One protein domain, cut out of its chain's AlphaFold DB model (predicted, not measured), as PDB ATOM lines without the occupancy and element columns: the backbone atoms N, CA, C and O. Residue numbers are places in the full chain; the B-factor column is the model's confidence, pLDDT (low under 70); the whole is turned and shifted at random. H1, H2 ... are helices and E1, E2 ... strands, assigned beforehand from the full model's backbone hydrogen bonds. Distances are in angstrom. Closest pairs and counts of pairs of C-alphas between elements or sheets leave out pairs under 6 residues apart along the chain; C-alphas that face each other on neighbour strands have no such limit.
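What this domain is: This is residues 254 to 398 of the 974 residues of a protein of Rotaria sordida (UniProt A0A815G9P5). Picture a body of helices built round H7, with H1, H2, H4 and H5 packed about it, and a strand hairpin whose residues 264 to 276 make an arm reaching out from one end. E2 bends where the arm meets the body, and its second half, with short E3, is covered by H7. The printed part has 145 residues with seven named helices and three named strands, in the order H1 E1 E2 E3 H2 H3 H4 H5 H6 H7; the sheet runs E1 E2 E3, antiparallel, and the class is mostly helix. It is compact, with a radius of gyration of the C-alphas of 15.6 A, and spans 56 by 37 by 34 A, only just elongated.

Where its parts are: Find C-alpha 254 at (-13.281, -26.734, -23.806), where H1 begins, and go on to residue 260. E1 is residues 263 to 267 and E2 residues 273 to 282, 21.3 A long, bending by 84 degrees at residue 277. After E3, residues 299 to 301, come H2, residues 302 to 309, and H3, residues 313 to 324. H4 runs 25.5 A over residues 327 to 344, H5 holds 358 to 368 and H6 372 to 377. H7 runs 25.8 A from residue 379 to C-alpha 396 at (-13.633, -43.488, -28.322).

How they stand to each other: Start at H7, the hub, which touches four helices. H4, H5 and H7 form a bundle, three helices together: H7 touches H5 at Ala 358 and Met 389, closest C-alphas 4.5 A apart, a shallow tilt of 24 degrees, opposite ways, and H4 at Val 334 and Ser 385, 6.8 A, a steep tilt of 44 degrees. H3 and H4, a helical hairpin, touch at Ile 322 and Ala 330, 5.4 A. H1 touches H7 at Ile 257 and Leu 391, 6.5 A; H2 touches it at Met 306 and Glu 380, 5.8 A. H6 is close to H7 but not clearly touching, about perpendicular at 85 degrees. The strands form a meander, each the antiparallel neighbour of the one before; look for N 266 and O 274, 2.9 A, and N 281 and O 300, 2.9 A, within hydrogen-bond range. H1 and H7 on one face of the sheet make two layers, helices over a sheet; H7 runs across the strands at a height over the sheet of 8.1 A, while H2 is at the sheet's level. In H3, H4, H6 and H7 every O i to N i+4 pair is within hydrogen-bond range; H1 has 2 of 3, H2 3 of 4 and H5 5 of 7.

The domain as a whole: The two farthest C-alphas, those of Asp 270 and Thr 349, are 56.2 A apart. The printed part has no cut; the links E2 to E3 and H4 to H5 are long. Mean pLDDT of the printed part is 76.5, and it is under 70 in residues 264 to 277, 288 to 300, 303 to 312, 349 to 353 and 396 to 398.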
ATOM      1  N   LEU A 254     -14.645 -27.205 -24.058       86.31
ATOM      2  CA  LEU A 254     -13.281 -26.734 -23.806       86.31
ATOM      3  C   LEU A 254     -12.548 -27.579 -22.748       86.31
ATOM      4  O   LEU A 254     -11.372 -27.899 -22.929       86.31
ATOM      5  N   ALA A 255     -13.228 -27.966 -21.663       82.94
ATOM      6  CA  ALA A 255     -12.631 -28.781 -20.603       82.94
ATOM      7  C   ALA A 255     -12.230 -30.183 -21.094       82.94
ATOM      8  O   ALA A 255     -11.267 -30.757 -20.588       82.94
ATOM      9  N   GLN A 256     -12.927 -30.720 -22.100       83.94
ATOM     10  CA  GLN A 256     -12.551 -31.969 -22.769       83.94
ATOM     11  C   GLN A 256     -11.349 -31.746 -23.697       83.94
ATOM     12  O   GLN A 256     -10.362 -32.476 -23.620       83.94
ATOM     13  N   ILE A 257     -11.390 -30.685 -24.509       86.06
ATOM     14  CA  ILE A 257     -10.326 -30.309 -25.451       86.06
ATOM     15  C   ILE A 257      -8.968 -30.132 -24.746       86.06
ATOM     16  O   ILE A 257      -8.017 -30.820 -25.106       86.06
ATOM     17  N   ILE A 258      -8.879 -29.283 -23.714       80.88
ATOM     18  CA  ILE A 258      -7.607 -28.945 -23.032       80.88
ATOM     19  C   ILE A 258      -6.984 -30.145 -22.290       80.88
ATOM     20  O   ILE A 258      -5.767 -30.185 -22.094       80.88
ATOM     21  N   ASN A 259      -7.799 -31.115 -21.858       78.00
ATOM     22  CA  ASN A 259      -7.339 -32.267 -21.074       78.00
ATOM     23  C   ASN A 259      -7.036 -33.519 -21.914       78.00
ATOM     24  O   ASN A 259      -6.253 -34.360 -21.472       78.00
ATOM     25  N   ILE A 260      -7.663 -33.671 -23.086       81.00
ATOM     26  CA  ILE A 260      -7.534 -34.871 -23.931       81.00
ATOM     27  C   ILE A 260      -6.581 -34.639 -25.113       81.00
ATOM     28  O   ILE A 260      -5.846 -35.554 -25.482       81.00
ATOM     29  N   LEU A 261      -6.565 -33.438 -25.700       84.75
ATOM     30  CA  LEU A 261      -5.731 -33.122 -26.863       84.75
ATOM     31  C   LEU A 261      -4.330 -32.606 -26.461       84.75
ATOM     32  O   LEU A 261      -4.121 -32.152 -25.333       84.75
ATOM     33  N   PRO A 262      -3.321 -32.703 -27.351       78.88
ATOM     34  CA  PRO A 262      -1.952 -32.320 -27.019       78.88
ATOM     35  C   PRO A 262      -1.755 -30.796 -26.988       78.88
ATOM     36  O   PRO A 262      -1.699 -30.133 -28.022       78.88
ATOM     37  N   ASN A 263      -1.548 -30.242 -25.794       72.12
ATOM     38  CA  ASN A 263      -1.164 -28.835 -25.616       72.12
ATOM     39  C   ASN A 263       0.309 -28.611 -25.994       72.12
ATOM     40  O   ASN A 263       1.136 -29.527 -25.874       72.12
ATOM     41  N   ILE A 264       0.666 -27.393 -26.420       68.00
ATOM     42  CA  ILE A 264       2.071 -27.052 -26.689       68.00
ATOM     43  C   ILE A 264       2.868 -27.151 -25.373       68.00
ATOM     44  O   ILE A 264       2.374 -26.881 -24.273       68.00
ATOM     45  N   ARG A 265       4.128 -27.581 -25.478       64.50
ATOM     46  CA  ARG A 265       5.081 -27.590 -24.366       64.50
ATOM     47  C   ARG A 265       6.252 -26.692 -24.710       64.50
ATOM     48  O   ARG A 265       6.866 -26.870 -25.759       64.50
ATOM     49  N   ILE A 266       6.569 -25.766 -23.817       60.22
ATOM     50  CA  ILE A 266       7.685 -24.835 -23.975       60.22
ATOM     51  C   ILE A 266       8.737 -25.169 -22.935       60.22
ATOM     52  O   ILE A 266       8.426 -25.408 -21.770       60.22
ATOM     53  N   LYS A 267       9.988 -25.221 -23.382       52.47
ATOM     54  CA  LYS A 267      11.132 -25.484 -22.523       52.47
ATOM     55  C   LYS A 267      11.485 -24.204 -21.754       52.47
ATOM     56  O   LYS A 267      11.796 -23.198 -22.386       52.47
ATOM     57  N   SER A 268      11.427 -24.235 -20.424       52.25
ATOM     58  CA  SER A 268      11.925 -23.138 -19.584       52.25
ATOM     59  C   SER A 268      13.457 -23.149 -19.509       52.25
ATOM     60  O   SER A 268      14.109 -24.115 -19.920       52.25
ATOM     61  N   SER A 269      14.035 -22.082 -18.948       47.78
ATOM     62  CA  SER A 269      15.451 -22.010 -18.549       47.78
ATOM     63  C   SER A 269      15.887 -23.237 -17.747       47.78
ATOM     64  O   SER A 269      16.947 -23.809 -17.988       47.78
ATOM     65  N   ASP A 270      15.012 -23.695 -16.855       48.84
ATOM     66  CA  ASP A 270      15.305 -24.682 -15.813       48.84
ATOM     67  C   ASP A 270      15.105 -26.123 -16.314       48.84
ATOM     68  O   ASP A 270      14.901 -27.057 -15.540       48.84
ATOM     69  N   ASN A 271      15.119 -26.309 -17.642       45.22
ATOM     70  CA  ASN A 271      14.913 -27.584 -18.335       45.22
ATOM     71  C   ASN A 271      13.510 -28.210 -18.113       45.22
ATOM     72  O   ASN A 271      13.268 -29.344 -18.531       45.22
ATOM     73  N   CYS A 272      12.577 -27.474 -17.494       44.62
ATOM     74  CA  CYS A 272      11.187 -27.882 -17.297       44.62
ATOM     75  C   CYS A 272      10.350 -27.639 -18.565       44.62
ATOM     76  O   CYS A 272      10.682 -26.790 -19.393       44.62
ATOM     77  N   TYR A 273       9.240 -28.365 -18.719       51.62
ATOM     78  CA  TYR A 273       8.287 -28.162 -19.813       51.62
ATOM     79  C   TYR A 273       7.012 -27.495 -19.302       51.62
ATOM     80  O   TYR A 273       6.104 -28.166 -18.807       51.62
ATOM     81  N   GLN A 274       6.921 -26.180 -19.480       56.75
ATOM     82  CA  GLN A 274       5.702 -25.427 -19.224       56.75
ATOM     83  C   GLN A 274       4.616 -25.863 -20.219       56.75
ATOM     84  O   GLN A 274       4.836 -25.875 -21.434       56.75
ATOM     85  N   ARG A 275       3.434 -26.226 -19.706       56.28
ATOM     86  CA  ARG A 275       2.228 -26.421 -20.525       56.28
ATOM     87  C   ARG A 275       1.701 -25.054 -20.956       56.28
ATOM     88  O   ARG A 275       1.485 -24.195 -20.104       56.28
ATOM     89  N   THR A 276       1.462 -24.872 -22.248       64.81
ATOM     90  CA  THR A 276       0.702 -23.722 -22.746       64.81
ATOM     91  C   THR A 276      -0.791 -23.927 -22.518       64.81
ATOM     92  O   THR A 276      -1.255 -25.044 -22.279       64.81
ATOM     93  N   ILE A 277      -1.552 -22.843 -22.652       66.50
ATOM     94  CA  ILE A 277      -3.020 -22.889 -22.708       66.50
ATOM     95  C   ILE A 277      -3.492 -23.308 -24.112       66.50
ATOM     96  O   ILE A 277      -4.583 -23.853 -24.253       66.50
ATOM     97  N   ASP A 278      -2.665 -23.093 -25.144       73.38
ATOM     98  CA  ASP A 278      -3.032 -23.419 -26.520       73.38
ATOM     99  C   ASP A 278      -2.860 -24.905 -26.879       73.38
ATOM    100  O   ASP A 278      -1.957 -25.593 -26.385       73.38
ATOM    101  N   VAL A 279      -3.746 -25.377 -27.756       80.44
ATOM    102  CA  VAL A 279      -3.994 -26.788 -28.071       80.44
ATOM    103  C   VAL A 279      -3.638 -27.047 -29.531       80.44
ATOM    104  O   VAL A 279      -4.112 -26.342 -30.423       80.44
ATOM    105  N   LYS A 280      -2.799 -28.057 -29.783       81.56
ATOM    106  CA  LYS A 280      -2.331 -28.420 -31.124       81.56
ATOM    107  C   LYS A 280      -3.410 -29.223 -31.860       81.56
ATOM    108  O   LYS A 280      -3.826 -30.275 -31.381       81.56
ATOM    109  N   ILE A 281      -3.819 -28.742 -33.032       85.38
ATOM    110  CA  ILE A 281      -4.848 -29.350 -33.886       85.38
ATOM    111  C   ILE A 281      -4.206 -29.760 -35.212       85.38
ATOM    112  O   ILE A 281      -3.681 -28.911 -35.932       85.38
ATOM    113  N   ASP A 282      -4.287 -31.041 -35.572       83.00
ATOM    114  CA  ASP A 282      -3.927 -31.499 -36.918       83.00
ATOM    115  C   ASP A 282      -4.972 -30.980 -37.929       83.00
ATOM    116  O   ASP A 282      -6.168 -31.249 -37.784       83.00
ATOM    117  N   THR A 283      -4.545 -30.219 -38.942       82.94
ATOM    118  CA  THR A 283      -5.426 -29.713 -40.013       82.94
ATOM    119  C   THR A 283      -5.133 -30.306 -41.391       82.94
ATOM    120  O   THR A 283      -5.669 -29.839 -42.400       82.94
ATOM    121  N   ARG A 284      -4.387 -31.420 -41.462       78.31
ATOM    122  CA  ARG A 284      -4.154 -32.193 -42.701       78.31
ATOM    123  C   ARG A 284      -5.468 -32.654 -43.351       78.31
ATOM    124  O   ARG A 284      -5.540 -32.751 -44.574       78.31
ATOM    125  N   ALA A 285      -6.532 -32.829 -42.559       75.25
ATOM    126  CA  ALA A 285      -7.900 -33.094 -43.020       75.25
ATOM    127  C   ALA A 285      -8.509 -31.988 -43.917       75.25
ATOM    128  O   ALA A 285      -9.519 -32.226 -44.571       75.25
ATOM    129  N   LEU A 286      -7.893 -30.803 -44.009       79.69
ATOM    130  CA  LEU A 286      -8.294 -29.719 -44.919       79.69
ATOM    131  C   LEU A 286      -7.472 -29.686 -46.223       79.69
ATOM    132  O   LEU A 286      -7.750 -28.880 -47.112       79.69
ATOM    133  N   LEU A 287      -6.456 -30.543 -46.365       73.88
ATOM    134  CA  LEU A 287      -5.473 -30.480 -47.448       73.88
ATOM    135  C   LEU A 287      -5.673 -31.589 -48.490       73.88
ATOM    136  O   LEU A 287      -6.023 -32.724 -48.173       73.88
ATOM    137  N   LYS A 288      -5.417 -31.256 -49.762       63.03
ATOM    138  CA  LYS A 288      -5.556 -32.185 -50.902       63.03
ATOM    139  C   LYS A 288      -4.435 -33.226 -51.006       63.03
ATOM    140  O   LYS A 288      -4.710 -34.333 -51.442       63.03
ATOM    141  N   ASN A 289      -3.202 -32.876 -50.625       56.72
ATOM    142  CA  ASN A 289      -2.008 -33.720 -50.776       56.72
ATOM    143  C   ASN A 289      -1.149 -33.682 -49.497       56.72
ATOM    144  O   ASN A 289      -0.248 -32.853 -49.374       56.72
ATOM    145  N   SER A 290      -1.403 -34.582 -48.546       52.12
ATOM    146  CA  SER A 290      -0.615 -34.711 -47.311       52.12
ATOM    147  C   SER A 290       0.663 -35.536 -47.538       52.12
ATOM    148  O   SER A 290       0.713 -36.727 -47.232       52.12
ATOM    149  N   SER A 291       1.706 -34.909 -48.090       49.44
ATOM    150  CA  SER A 291       3.046 -35.515 -48.158       49.44
ATOM    151  C   SER A 291       3.702 -35.522 -46.772       49.44
ATOM    152  O   SER A 291       3.744 -34.494 -46.099       49.44
ATOM    153  N   SER A 292       4.254 -36.663 -46.353       51.69
ATOM    154  CA  SER A 292       4.777 -36.888 -44.993       51.69
ATOM    155  C   SER A 292       6.053 -36.110 -44.635       51.69
ATOM    156  O   SER A 292       6.507 -36.179 -43.499       51.69
ATOM    157  N   LYS A 293       6.639 -35.344 -45.567       46.34
ATOM    158  CA  LYS A 293       7.889 -34.592 -45.334       46.34
ATOM    159  C   LYS A 293       7.775 -33.396 -44.376       46.34
ATOM    160  O   LYS A 293       8.812 -32.894 -43.957       46.34
ATOM    161  N   TYR A 294       6.565 -32.946 -44.040       48.22
ATOM    162  CA  TYR A 294       6.326 -31.689 -43.315       48.22
ATOM    163  C   TYR A 294       5.339 -31.859 -42.149       48.22
ATOM    164  O   TYR A 294       4.346 -31.148 -42.033       48.22
ATOM    165  N   GLU A 295       5.586 -32.833 -41.267       48.44
ATOM    166  CA  GLU A 295       4.659 -33.155 -40.169       48.44
ATOM    167  C   GLU A 295       4.314 -31.981 -39.238       48.44
ATOM    168  O   GLU A 295       3.207 -31.955 -38.688       48.44
ATOM    169  N   ASN A 296       5.237 -31.031 -39.060       49.41
ATOM    170  CA  ASN A 296       5.075 -29.893 -38.153       49.41
ATOM    171  C   ASN A 296       4.327 -28.697 -38.769       49.41
ATOM    172  O   ASN A 296       3.704 -27.950 -38.015       49.41
ATOM    173  N   ASP A 297       4.291 -28.557 -40.095       53.25
ATOM    174  CA  ASP A 297       3.754 -27.355 -40.760       53.25
ATOM    175  C   ASP A 297       2.224 -27.382 -40.942       53.25
ATOM    176  O   ASP A 297       1.613 -26.378 -41.300       53.25
ATOM    177  N   PHE A 298       1.584 -28.525 -40.669       57.22
ATOM    178  CA  PHE A 298       0.136 -28.740 -40.823       57.22
ATOM    179  C   PHE A 298      -0.634 -28.714 -39.491       57.22
ATOM    180  O   PHE A 298      -1.640 -29.408 -39.336       57.22
ATOM    181  N   ASN A 299      -0.128 -27.963 -38.510       65.00
ATOM    182  CA  ASN A 299      -0.710 -27.886 -37.173       65.00
ATOM    183  C   ASN A 299      -1.214 -26.470 -36.889       65.00
ATOM    184  O   ASN A 299      -0.431 -25.520 -36.877       65.00
ATOM    185  N   SER A 300      -2.513 -26.360 -36.637       68.62
ATOM    186  CA  SER A 300      -3.168 -25.137 -36.170       68.62
ATOM    187  C   SER A 300      -3.198 -25.104 -34.641       68.62
ATOM    188  O   SER A 300      -3.027 -26.136 -33.984       68.62
ATOM    189  N   TYR A 301      -3.438 -23.924 -34.072       74.56
ATOM    190  CA  TYR A 301      -3.474 -23.718 -32.622       74.56
ATOM    191  C   TYR A 301      -4.792 -23.050 -32.224       74.56
ATOM    192  O   TYR A 301      -5.097 -21.951 -32.690       74.56
ATOM    193  N   LEU A 302      -5.587 -23.753 -31.410       73.00
ATOM    194  CA  LEU A 302      -6.988 -23.446 -31.102       73.00
ATOM    195  C   LEU A 302      -7.246 -21.957 -30.812       73.00
ATOM    196  O   LEU A 302      -8.107 -21.348 -31.445       73.00
ATOM    197  N   PHE A 303      -6.507 -21.364 -29.873       67.62
ATOM    198  CA  PHE A 303      -6.746 -19.990 -29.428       67.62
ATOM    199  C   PHE A 303      -6.062 -18.956 -30.330       67.62
ATOM    200  O   PHE A 303      -6.688 -17.954 -30.695       67.62
ATOM    201  N   ALA A 304      -4.805 -19.192 -30.718       60.78
ATOM    202  CA  ALA A 304      -4.043 -18.273 -31.561       60.78
ATOM    203  C   ALA A 304      -4.634 -18.119 -32.977       60.78
ATOM    204  O   ALA A 304      -4.592 -17.017 -33.530       60.78
ATOM    205  N   ASP A 305      -5.209 -19.177 -33.565       62.09
ATOM    206  CA  ASP A 305      -5.885 -19.099 -34.869       62.09
ATOM    207  C   ASP A 305      -7.306 -18.525 -34.776       62.09
ATOM    208  O   ASP A 305      -7.697 -17.755 -35.654       62.09
ATOM    209  N   MET A 306      -8.074 -18.796 -33.712       63.31
ATOM    210  CA  MET A 306      -9.407 -18.189 -33.571       63.31
ATOM    211  C   MET A 306      -9.334 -16.670 -33.375       63.31
ATOM    212  O   MET A 306      -9.979 -15.919 -34.112       63.31
ATOM    213  N   LYS A 307      -8.469 -16.172 -32.482       61.88
ATOM    214  CA  LYS A 307      -8.283 -14.716 -32.317       61.88
ATOM    215  C   LYS A 307      -7.658 -14.014 -33.519       61.88
ATOM    216  O   LYS A 307      -7.713 -12.789 -33.613       61.88
ATOM    217  N   ARG A 308      -7.063 -14.761 -34.449       56.59
ATOM    218  CA  ARG A 308      -6.532 -14.216 -35.702       56.59
ATOM    219  C   ARG A 308      -7.637 -13.804 -36.674       56.59
ATOM    220  O   ARG A 308      -7.351 -12.973 -37.534       56.59
ATOM    221  N   ARG A 309      -8.841 -14.399 -36.592       52.91
ATOM    222  CA  ARG A 309      -9.838 -14.323 -37.679       52.91
ATOM    223  C   ARG A 309     -11.327 -14.362 -37.318       52.91
ATOM    224  O   ARG A 309     -12.120 -14.279 -38.250       52.91
ATOM    225  N   ILE A 310     -11.753 -14.457 -36.053       56.88
ATOM    226  CA  ILE A 310     -13.191 -14.319 -35.728       56.88
ATOM    227  C   ILE A 310     -13.665 -12.893 -36.074       56.88
ATOM    228  O   ILE A 310     -13.523 -11.951 -35.299       56.88
ATOM    229  N   THR A 311     -14.200 -12.760 -37.287       54.53
ATOM    230  CA  THR A 311     -14.846 -11.567 -37.857       54.53
ATOM    231  C   THR A 311     -16.330 -11.802 -38.142       54.53
ATOM    232  O   THR A 311     -17.048 -10.849 -38.429       54.53
ATOM    233  N   ASN A 312     -16.783 -13.058 -38.056       67.25
ATOM    234  CA  ASN A 312     -18.185 -13.445 -38.131       67.25
ATOM    235  C   ASN A 312     -18.748 -13.685 -36.723       67.25
ATOM    236  O   ASN A 312     -18.102 -14.353 -35.908       67.25
ATOM    237  N   GLU A 313     -19.952 -13.180 -36.448       73.00
ATOM    238  CA  GLU A 313     -20.600 -13.324 -35.138       73.00
ATOM    239  C   GLU A 313     -21.041 -14.771 -34.871       73.00
ATOM    240  O   GLU A 313     -20.882 -15.237 -33.743       73.00
ATOM    241  N   ASP A 314     -21.463 -15.522 -35.899       75.00
ATOM    242  CA  ASP A 314     -21.834 -16.942 -35.760       75.00
ATOM    243  C   ASP A 314     -20.683 -17.751 -35.135       75.00
ATOM    244  O   ASP A 314     -20.850 -18.461 -34.144       75.00
ATOM    245  N   THR A 315     -19.463 -17.575 -35.661       76.75
ATOM    246  CA  THR A 315     -18.257 -18.252 -35.164       76.75
ATOM    247  C   THR A 315     -17.904 -17.826 -33.737       76.75
ATOM    248  O   THR A 315     -17.382 -18.641 -32.974       76.75
ATOM    249  N   LYS A 316     -18.201 -16.575 -33.347       78.62
ATOM    250  CA  LYS A 316     -18.036 -16.128 -31.958       78.62
ATOM    251  C   LYS A 316     -19.002 -16.876 -31.038       78.62
ATOM    252  O   LYS A 316     -18.550 -17.420 -30.036       78.62
ATOM    253  N   SER A 317     -20.281 -16.980 -31.413       83.38
ATOM    254  CA  SER A 317     -21.288 -17.718 -30.636       83.38
ATOM    255  C   SER A 317     -20.905 -19.190 -30.459       83.38
ATOM    256  O   SER A 317     -20.940 -19.701 -29.341       83.38
ATOM    257  N   VAL A 318     -20.439 -19.853 -31.526       86.00
ATOM    258  CA  VAL A 318     -19.938 -21.237 -31.454       86.00
ATOM    259  C   VAL A 318     -18.768 -21.363 -30.475       86.00
ATOM    260  O   VAL A 318     -18.710 -22.318 -29.700       86.00
ATOM    261  N   PHE A 319     -17.835 -20.406 -30.469       83.56
ATOM    262  CA  PHE A 319     -16.702 -20.423 -29.543       83.56
ATOM    263  C   PHE A 319     -17.114 -20.156 -28.088       83.56
ATOM    264  O   PHE A 319     -16.679 -20.884 -27.194       83.56
ATOM    265  N   ASP A 320     -18.005 -19.193 -27.843       85.00
ATOM    266  CA  ASP A 320     -18.592 -18.966 -26.518       85.00
ATOM    267  C   ASP A 320     -19.329 -20.235 -26.027       85.00
ATOM    268  O   ASP A 320     -19.161 -20.643 -24.877       85.00
ATOM    269  N   ASN A 321     -20.046 -20.959 -26.896       87.44
ATOM    270  CA  ASN A 321     -20.687 -22.227 -26.530       87.44
ATOM    271  C   ASN A 321     -19.699 -23.383 -26.280       87.44
ATOM    272  O   ASN A 321     -19.954 -24.204 -25.398       87.44
ATOM    273  N   ILE A 322     -18.536 -23.436 -26.941       88.44
ATOM    274  CA  ILE A 322     -17.459 -24.386 -26.584       88.44
ATOM    275  C   ILE A 322     -16.969 -24.158 -25.141       88.44
ATOM    276  O   ILE A 322     -16.617 -25.119 -24.449       88.44
ATOM    277  N   ILE A 323     -16.962 -22.901 -24.686       86.44
ATOM    278  CA  ILE A 323     -16.480 -22.488 -23.361       86.44
ATOM    279  C   ILE A 323     -17.546 -22.699 -22.279       86.44
ATOM    280  O   ILE A 323     -17.240 -23.296 -21.246       86.44
ATOM    281  N   TYR A 324     -18.773 -22.217 -22.504       87.44
ATOM    282  CA  TYR A 324     -19.813 -22.111 -21.473       87.44
ATOM    283  C   TYR A 324     -20.881 -23.211 -21.520       87.44
ATOM    284  O   TYR A 324     -21.449 -23.551 -20.481       87.44
ATOM    285  N   SER A 325     -21.173 -23.779 -22.694       88.81
ATOM    286  CA  SER A 325     -22.242 -24.773 -22.843       88.81
ATOM    287  C   SER A 325     -21.756 -26.200 -22.579       88.81
ATOM    288  O   SER A 325     -20.593 -26.560 -22.778       88.81
ATOM    289  N   LYS A 326     -22.685 -27.056 -22.129       88.12
ATOM    290  CA  LYS A 326     -22.413 -28.482 -21.889       88.12
ATOM    291  C   LYS A 326     -21.915 -29.146 -23.173       88.12
ATOM    292  O   LYS A 326     -22.521 -28.957 -24.226       88.12
ATOM    293  N   SER A 327     -20.882 -29.985 -23.081       87.38
ATOM    294  CA  SER A 327     -20.146 -30.550 -24.225       87.38
ATOM    295  C   SER A 327     -21.048 -31.115 -25.332       87.38
ATOM    296  O   SER A 327     -20.840 -30.812 -26.506       87.38
ATOM    297  N   LYS A 328     -22.107 -31.860 -24.979       85.75
ATOM    298  CA  LYS A 328     -23.071 -32.416 -25.948       85.75
ATOM    299  C   LYS A 328     -23.790 -31.338 -26.779       85.75
ATOM    300  O   LYS A 328     -24.068 -31.576 -27.952       85.75
ATOM    301  N   VAL A 329     -24.103 -30.183 -26.187       89.12
ATOM    302  CA  VAL A 329     -24.758 -29.055 -26.870       89.12
ATOM    303  C   VAL A 329     -23.784 -28.448 -27.873       89.12
ATOM    304  O   VAL A 329     -24.046 -28.518 -29.069       89.12
ATOM    305  N   ALA A 330     -22.610 -28.006 -27.408       90.62
ATOM    306  CA  ALA A 330     -21.573 -27.417 -28.258       90.62
ATOM    307  C   ALA A 330     -21.113 -28.369 -29.385       90.62
ATOM    308  O   ALA A 330     -20.953 -27.956 -30.527       90.62
ATOM    309  N   THR A 331     -20.989 -29.672 -29.102       90.56
ATOM    310  CA  THR A 331     -20.704 -30.724 -30.100       90.56
ATOM    311  C   THR A 331     -21.762 -30.783 -31.206       90.56
ATOM    312  O   THR A 331     -21.436 -31.005 -32.370       90.56
ATOM    313  N   THR A 332     -23.036 -30.600 -30.849       90.12
ATOM    314  CA  THR A 332     -24.146 -30.606 -31.812       90.12
ATOM    315  C   THR A 332     -24.160 -29.309 -32.619       90.12
ATOM    316  O   THR A 332     -24.293 -29.354 -33.833       90.12
ATOM    317  N   GLU A 333     -23.954 -28.170 -31.961       90.62
ATOM    318  CA  GLU A 333     -23.927 -26.829 -32.556       90.62
ATOM    319  C   GLU A 333     -22.788 -26.648 -33.573       90.62
ATOM    320  O   GLU A 333     -23.039 -26.258 -34.713       90.62
ATOM    321  N   VAL A 334     -21.556 -27.040 -33.216       91.06
ATOM    322  CA  VAL A 334     -20.396 -27.070 -34.129       91.06
ATOM    323  C   VAL A 334     -20.708 -27.883 -35.390       91.06
ATOM    324  O   VAL A 334     -20.400 -27.453 -36.501       91.06
ATOM    325  N   PHE A 335     -21.339 -29.052 -35.236       91.81
ATOM    326  CA  PHE A 335     -21.703 -29.903 -36.368       91.81
ATOM    327  C   PHE A 335     -22.843 -29.310 -37.210       91.81
ATOM    328  O   PHE A 335     -22.803 -29.410 -38.436       91.81
ATOM    329  N   THR A 336     -23.823 -28.648 -36.587       90.56
ATOM    330  CA  THR A 336     -24.907 -27.946 -37.292       90.56
ATOM    331  C   THR A 336     -24.355 -26.823 -38.168       90.56
ATOM    332  O   THR A 336     -24.599 -26.831 -39.372       90.56
ATOM    333  N   HIS A 337     -23.522 -25.928 -37.628       89.56
ATOM    334  CA  HIS A 337     -22.930 -24.847 -38.425       89.56
ATOM    335  C   HIS A 337     -21.969 -25.356 -39.513       89.56
ATOM    336  O   HIS A 337     -21.884 -24.762 -40.591       89.56
ATOM    337  N   LEU A 338     -21.283 -26.489 -39.301       91.06
ATOM    338  CA  LEU A 338     -20.493 -27.143 -40.352       91.06
ATOM    339  C   LEU A 338     -21.375 -27.603 -41.531       91.06
ATOM    340  O   LEU A 338     -20.989 -27.434 -42.690       91.06
ATOM    341  N   LEU A 339     -22.566 -28.145 -41.252       89.88
ATOM    342  CA  LEU A 339     -23.547 -28.542 -42.270       89.88
ATOM    343  C   LEU A 339     -24.198 -27.330 -42.963       89.88
ATOM    344  O   LEU A 339     -24.361 -27.334 -44.184       89.88
ATOM    345  N   GLU A 340     -24.522 -26.272 -42.220       88.75
ATOM    346  CA  GLU A 340     -25.029 -25.011 -42.781       88.75
ATOM    347  C   GLU A 340     -23.999 -24.354 -43.708       88.75
ATOM    348  O   GLU A 340     -24.341 -23.923 -44.811       88.75
ATOM    349  N   SER A 341     -22.718 -24.357 -43.322       88.38
ATOM    350  CA  SER A 341     -21.617 -23.863 -44.154       88.38
ATOM    351  C   SER A 341     -21.467 -24.658 -45.462       88.38
ATOM    352  O   SER A 341     -21.179 -24.065 -46.508       88.38
ATOM    353  N   LEU A 342     -21.725 -25.974 -45.458       89.06
ATOM    354  CA  LEU A 342     -21.754 -26.780 -46.686       89.06
ATOM    355  C   LEU A 342     -22.886 -26.359 -47.636       89.06
ATOM    356  O   LEU A 342     -22.634 -26.227 -48.837       89.06
ATOM    357  N   ILE A 343     -24.094 -26.094 -47.122       87.50
ATOM    358  CA  ILE A 343     -25.208 -25.566 -47.933       87.50
ATOM    359  C   ILE A 343     -24.875 -24.162 -48.449       87.50
ATOM    360  O   ILE A 343     -24.933 -23.909 -49.651       87.50
ATOM    361  N   TYR A 344     -24.491 -23.245 -47.559       87.69
ATOM    362  CA  TYR A 344     -24.276 -21.830 -47.874       87.69
ATOM    363  C   TYR A 344     -23.164 -21.604 -48.912       87.69
ATOM    364  O   TYR A 344     -23.249 -20.695 -49.740       87.69
ATOM    365  N   ASN A 345     -22.136 -22.455 -48.921       86.56
ATOM    366  CA  ASN A 345     -21.075 -22.420 -49.929       86.56
ATOM    367  C   ASN A 345     -21.350 -23.342 -51.144       86.56
ATOM    368  O   ASN A 345     -20.456 -23.538 -51.965       86.56
ATOM    369  N   ASN A 346     -22.580 -23.861 -51.290       86.38
ATOM    370  CA  ASN A 346     -23.058 -24.737 -52.375       86.38
ATOM    371  C   ASN A 346     -22.229 -26.026 -52.576       86.38
ATOM    372  O   ASN A 346     -22.107 -26.533 -53.691       86.38
ATOM    373  N   LEU A 347     -21.661 -26.567 -51.494       84.56
ATOM    374  CA  LEU A 347     -20.905 -27.825 -51.492       84.56
ATOM    375  C   LEU A 347     -21.800 -29.056 -51.258       84.56
ATOM    376  O   LEU A 347     -21.393 -30.176 -51.563       84.56
ATOM    377  N   GLU A 348     -23.015 -28.866 -50.736       81.31
ATOM    378  CA  GLU A 348     -24.018 -29.921 -50.566       81.31
ATOM    379  C   GLU A 348     -25.442 -29.362 -50.706       81.31
ATOM    380  O   GLU A 348     -25.740 -28.275 -50.221       81.31
ATOM    381  N   THR A 349     -26.334 -30.104 -51.370       69.81
ATOM    382  CA  THR A 349     -27.701 -29.645 -51.694       69.81
ATOM    383  C   THR A 349     -28.795 -30.240 -50.806       69.81
ATOM    384  O   THR A 349     -29.935 -29.781 -50.861       69.81
ATOM    385  N   LYS A 350     -28.483 -31.262 -49.995       68.62
ATOM    386  CA  LYS A 350     -29.401 -31.880 -49.023       68.62
ATOM    387  C   LYS A 350     -28.630 -32.411 -47.815       68.62
ATOM    388  O   LYS A 350     -27.867 -33.365 -47.952       68.62
ATOM    389  N   ILE A 351     -28.895 -31.865 -46.629       66.75
ATOM    390  CA  ILE A 351     -28.481 -32.491 -45.366       66.75
ATOM    391  C   ILE A 351     -29.279 -33.788 -45.180       66.75
ATOM    392  O   ILE A 351     -30.502 -33.807 -45.329       66.75
ATOM    393  N   LYS A 352     -28.589 -34.873 -44.823       66.44
ATOM    394  CA  LYS A 352     -29.213 -36.072 -44.247       66.44
ATOM    395  C   LYS A 352     -29.129 -35.972 -42.719       66.44
ATOM    396  O   LYS A 352     -28.099 -35.512 -42.228       66.44
ATOM    397  N   PRO A 353     -30.138 -36.424 -41.954       54.75
ATOM    398  CA  PRO A 353     -30.021 -36.510 -40.502       54.75
ATOM    399  C   PRO A 353     -28.961 -37.562 -40.141       54.75
ATOM    400  O   PRO A 353     -29.189 -38.763 -40.271       54.75
ATOM    401  N   VAL A 354     -27.779 -37.105 -39.724       71.56
ATOM    402  CA  VAL A 354     -26.634 -37.953 -39.367       71.56
ATOM    403  C   VAL A 354     -26.264 -37.710 -37.907       71.56
ATOM    404  O   VAL A 354     -26.128 -36.571 -37.466       71.56
ATOM    405  N   LYS A 355     -26.082 -38.794 -37.149       80.38
ATOM    406  CA  LYS A 355     -25.613 -38.746 -35.760       80.38
ATOM    407  C   LYS A 355     -24.175 -38.212 -35.713       80.38
ATOM    408  O   LYS A 355     -23.292 -38.776 -36.366       80.38
ATOM    409  N   VAL A 356     -23.944 -37.173 -34.905       85.38
ATOM    410  CA  VAL A 356     -22.615 -36.561 -34.728       85.38
ATOM    411  C   VAL A 356     -21.587 -37.634 -34.359       85.38
ATOM    412  O   VAL A 356     -21.798 -38.429 -33.439       85.38
ATOM    413  N   SER A 357     -20.503 -37.690 -35.126       88.31
ATOM    414  CA  SER A 357     -19.425 -38.674 -35.011       88.31
ATOM    415  C   SER A 357     -18.195 -38.174 -35.770       88.31
ATOM    416  O   SER A 357     -18.340 -37.426 -36.740       88.31
ATOM    417  N   ALA A 358     -16.994 -38.613 -35.381       88.00
ATOM    418  CA  ALA A 358     -15.751 -38.232 -36.059       88.00
ATOM    419  C   ALA A 358     -15.792 -38.543 -37.568       88.00
ATOM    420  O   ALA A 358     -15.455 -37.692 -38.384       88.00
ATOM    421  N   ALA A 359     -16.324 -39.711 -37.951       87.44
ATOM    422  CA  ALA A 359     -16.513 -40.093 -39.352       87.44
ATOM    423  C   ALA A 359     -17.481 -39.164 -40.117       87.44
ATOM    424  O   ALA A 359     -17.226 -38.838 -41.275       87.44
ATOM    425  N   ALA A 360     -18.568 -38.699 -39.485       89.31
ATOM    426  CA  ALA A 360     -19.495 -37.750 -40.104       89.31
ATOM    427  C   ALA A 360     -18.871 -36.355 -40.273       89.31
ATOM    428  O   ALA A 360     -19.046 -35.730 -41.320       89.31
ATOM    429  N   ILE A 361     -18.111 -35.886 -39.275       90.62
ATOM    430  CA  ILE A 361     -17.363 -34.623 -39.343       90.62
ATOM    431  C   ILE A 361     -16.300 -34.711 -40.447       90.62
ATOM    432  O   ILE A 361     -16.274 -33.861 -41.332       90.62
ATOM    433  N   SER A 362     -15.502 -35.781 -40.468       89.81
ATOM    434  CA  SER A 362     -14.505 -36.067 -41.508       89.81
ATOM    435  C   SER A 362     -15.114 -36.028 -42.916       89.81
ATOM    436  O   SER A 362     -14.662 -35.268 -43.772       89.81
ATOM    437  N   ALA A 363     -16.231 -36.733 -43.135       88.25
ATOM    438  CA  ALA A 363     -16.941 -36.731 -44.414       88.25
ATOM    439  C   ALA A 363     -17.485 -35.346 -44.826       88.25
ATOM    440  O   ALA A 363     -17.670 -35.097 -46.018       88.25
ATOM    441  N   CYS A 364     -17.731 -34.436 -43.877       89.31
ATOM    442  CA  CYS A 364     -18.051 -33.036 -44.167       89.31
ATOM    443  C   CYS A 364     -16.792 -32.234 -44.541       89.31
ATOM    444  O   CYS A 364     -16.808 -31.511 -45.537       89.31
ATOM    445  N   LEU A 365     -15.688 -32.403 -43.804       89.75
ATOM    446  CA  LEU A 365     -14.406 -31.725 -44.049       89.75
ATOM    447  C   LEU A 365     -13.807 -32.059 -45.428       89.75
ATOM    448  O   LEU A 365     -13.333 -31.159 -46.124       89.75
ATOM    449  N   GLU A 366     -13.912 -33.313 -45.884       87.50
ATOM    450  CA  GLU A 366     -13.467 -33.740 -47.224       87.50
ATOM    451  C   GLU A 366     -14.096 -32.913 -48.367       87.50
ATOM    452  O   GLU A 366     -13.448 -32.659 -49.385       87.50
ATOM    453  N   LYS A 367     -15.336 -32.427 -48.203       87.31
ATOM    454  CA  LYS A 367     -16.027 -31.608 -49.220       87.31
ATOM    455  C   LYS A 367     -15.383 -30.224 -49.360       87.31
ATOM    456  O   LYS A 367     -15.247 -29.717 -50.474       87.31
ATOM    457  N   PHE A 368     -14.897 -29.640 -48.260       87.31
ATOM    458  CA  PHE A 368     -14.227 -28.334 -48.267       87.31
ATOM    459  C   PHE A 368     -12.871 -28.353 -48.986       87.31
ATOM    460  O   PHE A 368     -12.534 -27.367 -49.652       87.31
ATOM    461  N   LYS A 369     -12.130 -29.478 -48.958       83.75
ATOM    462  CA  LYS A 369     -10.838 -29.646 -49.667       83.75
ATOM    463  C   LYS A 369     -10.890 -29.226 -51.135       83.75
ATOM    464  O   LYS A 369      -9.881 -28.816 -51.718       83.75
ATOM    465  N   GLN A 370     -12.056 -29.351 -51.770       77.06
ATOM    466  CA  GLN A 370     -12.229 -29.059 -53.187       77.06
ATOM    467  C   GLN A 370     -11.968 -27.581 -53.527       77.06
ATOM    468  O   GLN A 370     -11.390 -27.323 -54.585       77.06
ATOM    469  N   SER A 371     -12.264 -26.633 -52.625       81.31
ATOM    470  CA  SER A 371     -12.155 -25.188 -52.884       81.31
ATOM    471  C   SER A 371     -11.365 -24.429 -51.804       81.31
ATOM    472  O   SER A 371     -11.935 -24.026 -50.787       81.31
ATOM    473  N   PRO A 372     -10.071 -24.117 -52.038       81.31
ATOM    474  CA  PRO A 372      -9.250 -23.341 -51.102       81.31
ATOM    475  C   PRO A 372      -9.831 -21.967 -50.737       81.31
ATOM    476  O   PRO A 372      -9.640 -21.496 -49.621       81.31
ATOM    477  N   LYS A 373     -10.596 -21.336 -51.643       82.75
ATOM    478  CA  LYS A 373     -11.293 -20.069 -51.359       82.75
ATOM    479  C   LYS A 373     -12.369 -20.229 -50.278       82.75
ATOM    480  O   LYS A 373     -12.539 -19.327 -49.466       82.75
ATOM    481  N   VAL A 374     -13.069 -21.367 -50.253       85.12
ATOM    482  CA  VAL A 374     -14.086 -21.664 -49.231       85.12
ATOM    483  C   VAL A 374     -13.420 -22.055 -47.912       85.12
ATOM    484  O   VAL A 374     -13.872 -21.596 -46.867       85.12
ATOM    485  N   ILE A 375     -12.304 -22.797 -47.945       84.25
ATOM    486  CA  ILE A 375     -11.496 -23.067 -46.740       84.25
ATOM    487  C   ILE A 375     -11.075 -21.746 -46.086       84.25
ATOM    488  O   ILE A 375     -11.349 -21.542 -44.912       84.25
ATOM    489  N   CYS A 376     -10.506 -20.805 -46.847       81.06
ATOM    490  CA  CYS A 376     -10.088 -19.500 -46.320       81.06
ATOM    491  C   CYS A 376     -11.229 -18.624 -45.767       81.06
ATOM    492  O   CYS A 376     -10.932 -17.708 -45.005       81.06
ATOM    493  N   LYS A 377     -12.491 -18.871 -46.157       82.19
ATOM    494  CA  LYS A 377     -13.686 -18.137 -45.695       82.19
ATOM    495  C   LYS A 377     -14.299 -18.721 -44.412       82.19
ATOM    496  O   LYS A 377     -14.992 -18.003 -43.707       82.19
ATOM    497  N   ASN A 378     -14.078 -20.008 -44.136       84.19
ATOM    498  CA  ASN A 378     -14.682 -20.733 -43.008       84.19
ATOM    499  C   ASN A 378     -13.604 -21.379 -42.111       84.19
ATOM    500  O   ASN A 378     -13.874 -22.366 -41.427       84.19
ATOM    501  N   TYR A 379     -12.360 -20.893 -42.173       83.62
ATOM    502  CA  TYR A 379     -11.174 -21.581 -41.648       83.62
ATOM    503  C   TYR A 379     -11.275 -21.847 -40.142       83.62
ATOM    504  O   TYR A 379     -10.867 -22.897 -39.664       83.62
ATOM    505  N   GLU A 380     -11.894 -20.931 -39.414       81.88
ATOM    506  CA  GLU A 380     -12.052 -20.931 -37.964       81.88
ATOM    507  C   GLU A 380     -12.999 -22.065 -37.538       81.88
ATOM    508  O   GLU A 380     -12.640 -22.914 -36.724       81.88
ATOM    509  N   LEU A 381     -14.169 -22.151 -38.185       87.19
ATOM    510  CA  LEU A 381     -15.141 -23.235 -38.006       87.19
ATOM    511  C   LEU A 381     -14.568 -24.597 -38.434       87.19
ATOM    512  O   LEU A 381     -14.852 -25.619 -37.805       87.19
ATOM    513  N   LEU A 382     -13.733 -24.624 -39.476       88.69
ATOM    514  CA  LEU A 382     -13.050 -25.835 -39.933       88.69
ATOM    515  C   LEU A 382     -11.965 -26.299 -38.944       88.69
ATOM    516  O   LEU A 382     -11.871 -27.494 -38.680       88.69
ATOM    517  N   VAL A 383     -11.202 -25.384 -38.333       86.56
ATOM    518  CA  VAL A 383     -10.234 -25.687 -37.258       86.56
ATOM    519  C   VAL A 383     -10.948 -26.228 -36.013       86.56
ATOM    520  O   VAL A 383     -10.542 -27.265 -35.484       86.56
ATOM    521  N   ILE A 384     -12.056 -25.601 -35.595       88.50
ATOM    522  CA  ILE A 384     -12.933 -26.107 -34.522       88.50
ATOM    523  C   ILE A 384     -13.438 -27.524 -34.854       88.50
ATOM    524  O   ILE A 384     -13.393 -28.420 -34.011       88.50
ATOM    525  N   SER A 385     -13.873 -27.756 -36.094       90.88
ATOM    526  CA  SER A 385     -14.386 -29.058 -36.542       90.88
ATOM    527  C   SER A 385     -13.299 -30.143 -36.570       90.88
ATOM    528  O   SER A 385     -13.544 -31.266 -36.131       90.88
ATOM    529  N   CYS A 386     -12.077 -29.813 -37.004       90.12
ATOM    530  CA  CYS A 386     -10.913 -30.701 -36.906       90.12
ATOM    531  C   CYS A 386     -10.587 -31.058 -35.446       90.12
ATOM    532  O   CYS A 386     -10.281 -32.216 -35.158       90.12
ATOM    533  N   CYS A 387     -10.685 -30.088 -34.529       90.00
ATOM    534  CA  CYS A 387     -10.490 -30.290 -33.094       90.00
ATOM    535  C   CYS A 387     -11.549 -31.239 -32.502       90.00
ATOM    536  O   CYS A 387     -11.197 -32.211 -31.834       90.00
ATOM    537  N   LEU A 388     -12.832 -31.024 -32.820       90.88
ATOM    538  CA  LEU A 388     -13.929 -31.897 -32.389       90.88
ATOM    539  C   LEU A 388     -13.775 -33.329 -32.931       90.88
ATOM    540  O   LEU A 388     -13.977 -34.288 -32.189       90.88
ATOM    541  N   MET A 389     -13.366 -33.491 -34.192       90.44
ATOM    542  CA  MET A 389     -13.078 -34.800 -34.791       90.44
ATOM    543  C   MET A 389     -11.984 -35.550 -34.007       90.44
ATOM    544  O   MET A 389     -12.224 -36.660 -33.533       90.44
ATOM    545  N   GLN A 390     -10.830 -34.906 -33.784       89.31
ATOM    546  CA  GLN A 390      -9.712 -35.459 -33.002       89.31
ATOM    547  C   GLN A 390     -10.115 -35.809 -31.564       89.31
ATOM    548  O   GLN A 390      -9.691 -36.837 -31.029       89.31
ATOM    549  N   LEU A 391     -10.960 -34.985 -30.938       88.88
ATOM    550  CA  LEU A 391     -11.486 -35.238 -29.603       88.88
ATOM    551  C   LEU A 391     -12.370 -36.495 -29.572       88.88
ATOM    552  O   LEU A 391     -12.189 -37.347 -28.704       88.88
ATOM    553  N   MET A 392     -13.299 -36.637 -30.522       86.81
ATOM    554  CA  MET A 392     -14.213 -37.784 -30.581       86.81
ATOM    555  C   MET A 392     -13.477 -39.105 -30.854       86.81
ATOM    556  O   MET A 392     -13.803 -40.117 -30.226       86.81
ATOM    557  N   ASP A 393     -12.457 -39.100 -31.716       85.50
ATOM    558  CA  ASP A 393     -11.588 -40.267 -31.933       85.50
ATOM    559  C   ASP A 393     -10.794 -40.628 -30.664       85.50
ATOM    560  O   ASP A 393     -10.696 -41.803 -30.301       85.50
ATOM    561  N   SER A 394     -10.291 -39.622 -29.939       82.50
ATOM    562  CA  SER A 394      -9.528 -39.809 -28.694       82.50
ATOM    563  C   SER A 394     -10.389 -40.335 -27.537       82.50
ATOM    564  O   SER A 394      -9.960 -41.223 -26.798       82.50
ATOM    565  N   ILE A 395     -11.622 -39.833 -27.389       75.44
ATOM    566  CA  ILE A 395     -12.592 -40.312 -26.388       75.44
ATOM    567  C   ILE A 395     -12.953 -41.779 -26.654       75.44
ATOM    568  O   ILE A 395     -12.943 -42.590 -25.728       75.44
ATOM    569  N   SER A 396     -13.198 -42.140 -27.919       66.88
ATOM    570  CA  SER A 396     -13.633 -43.488 -28.322       66.88
ATOM    571  C   SER A 396     -12.639 -44.603 -27.955       66.88
ATOM    572  O   SER A 396     -13.024 -45.767 -27.854       66.88
ATOM    573  N   GLN A 397     -11.368 -44.262 -27.724       61.34
ATOM    574  CA  GLN A 397     -10.316 -45.204 -27.328       61.34
ATOM    575  C   GLN A 397     -10.146 -45.326 -25.800       61.34
ATOM    576  O   GLN A 397      -9.448 -46.223 -25.324       61.34
ATOM    577  N   ASN A 398     -10.763 -44.445 -25.001       65.75
ATOM    578  CA  ASN A 398     -10.336 -44.183 -23.624       65.75
ATOM    579  C   ASN A 398     -11.311 -44.689 -22.539       65.75
ATOM    580  O   ASN A 398     -11.642 -43.977 -21.590       65.75
TER     581      ASN A 398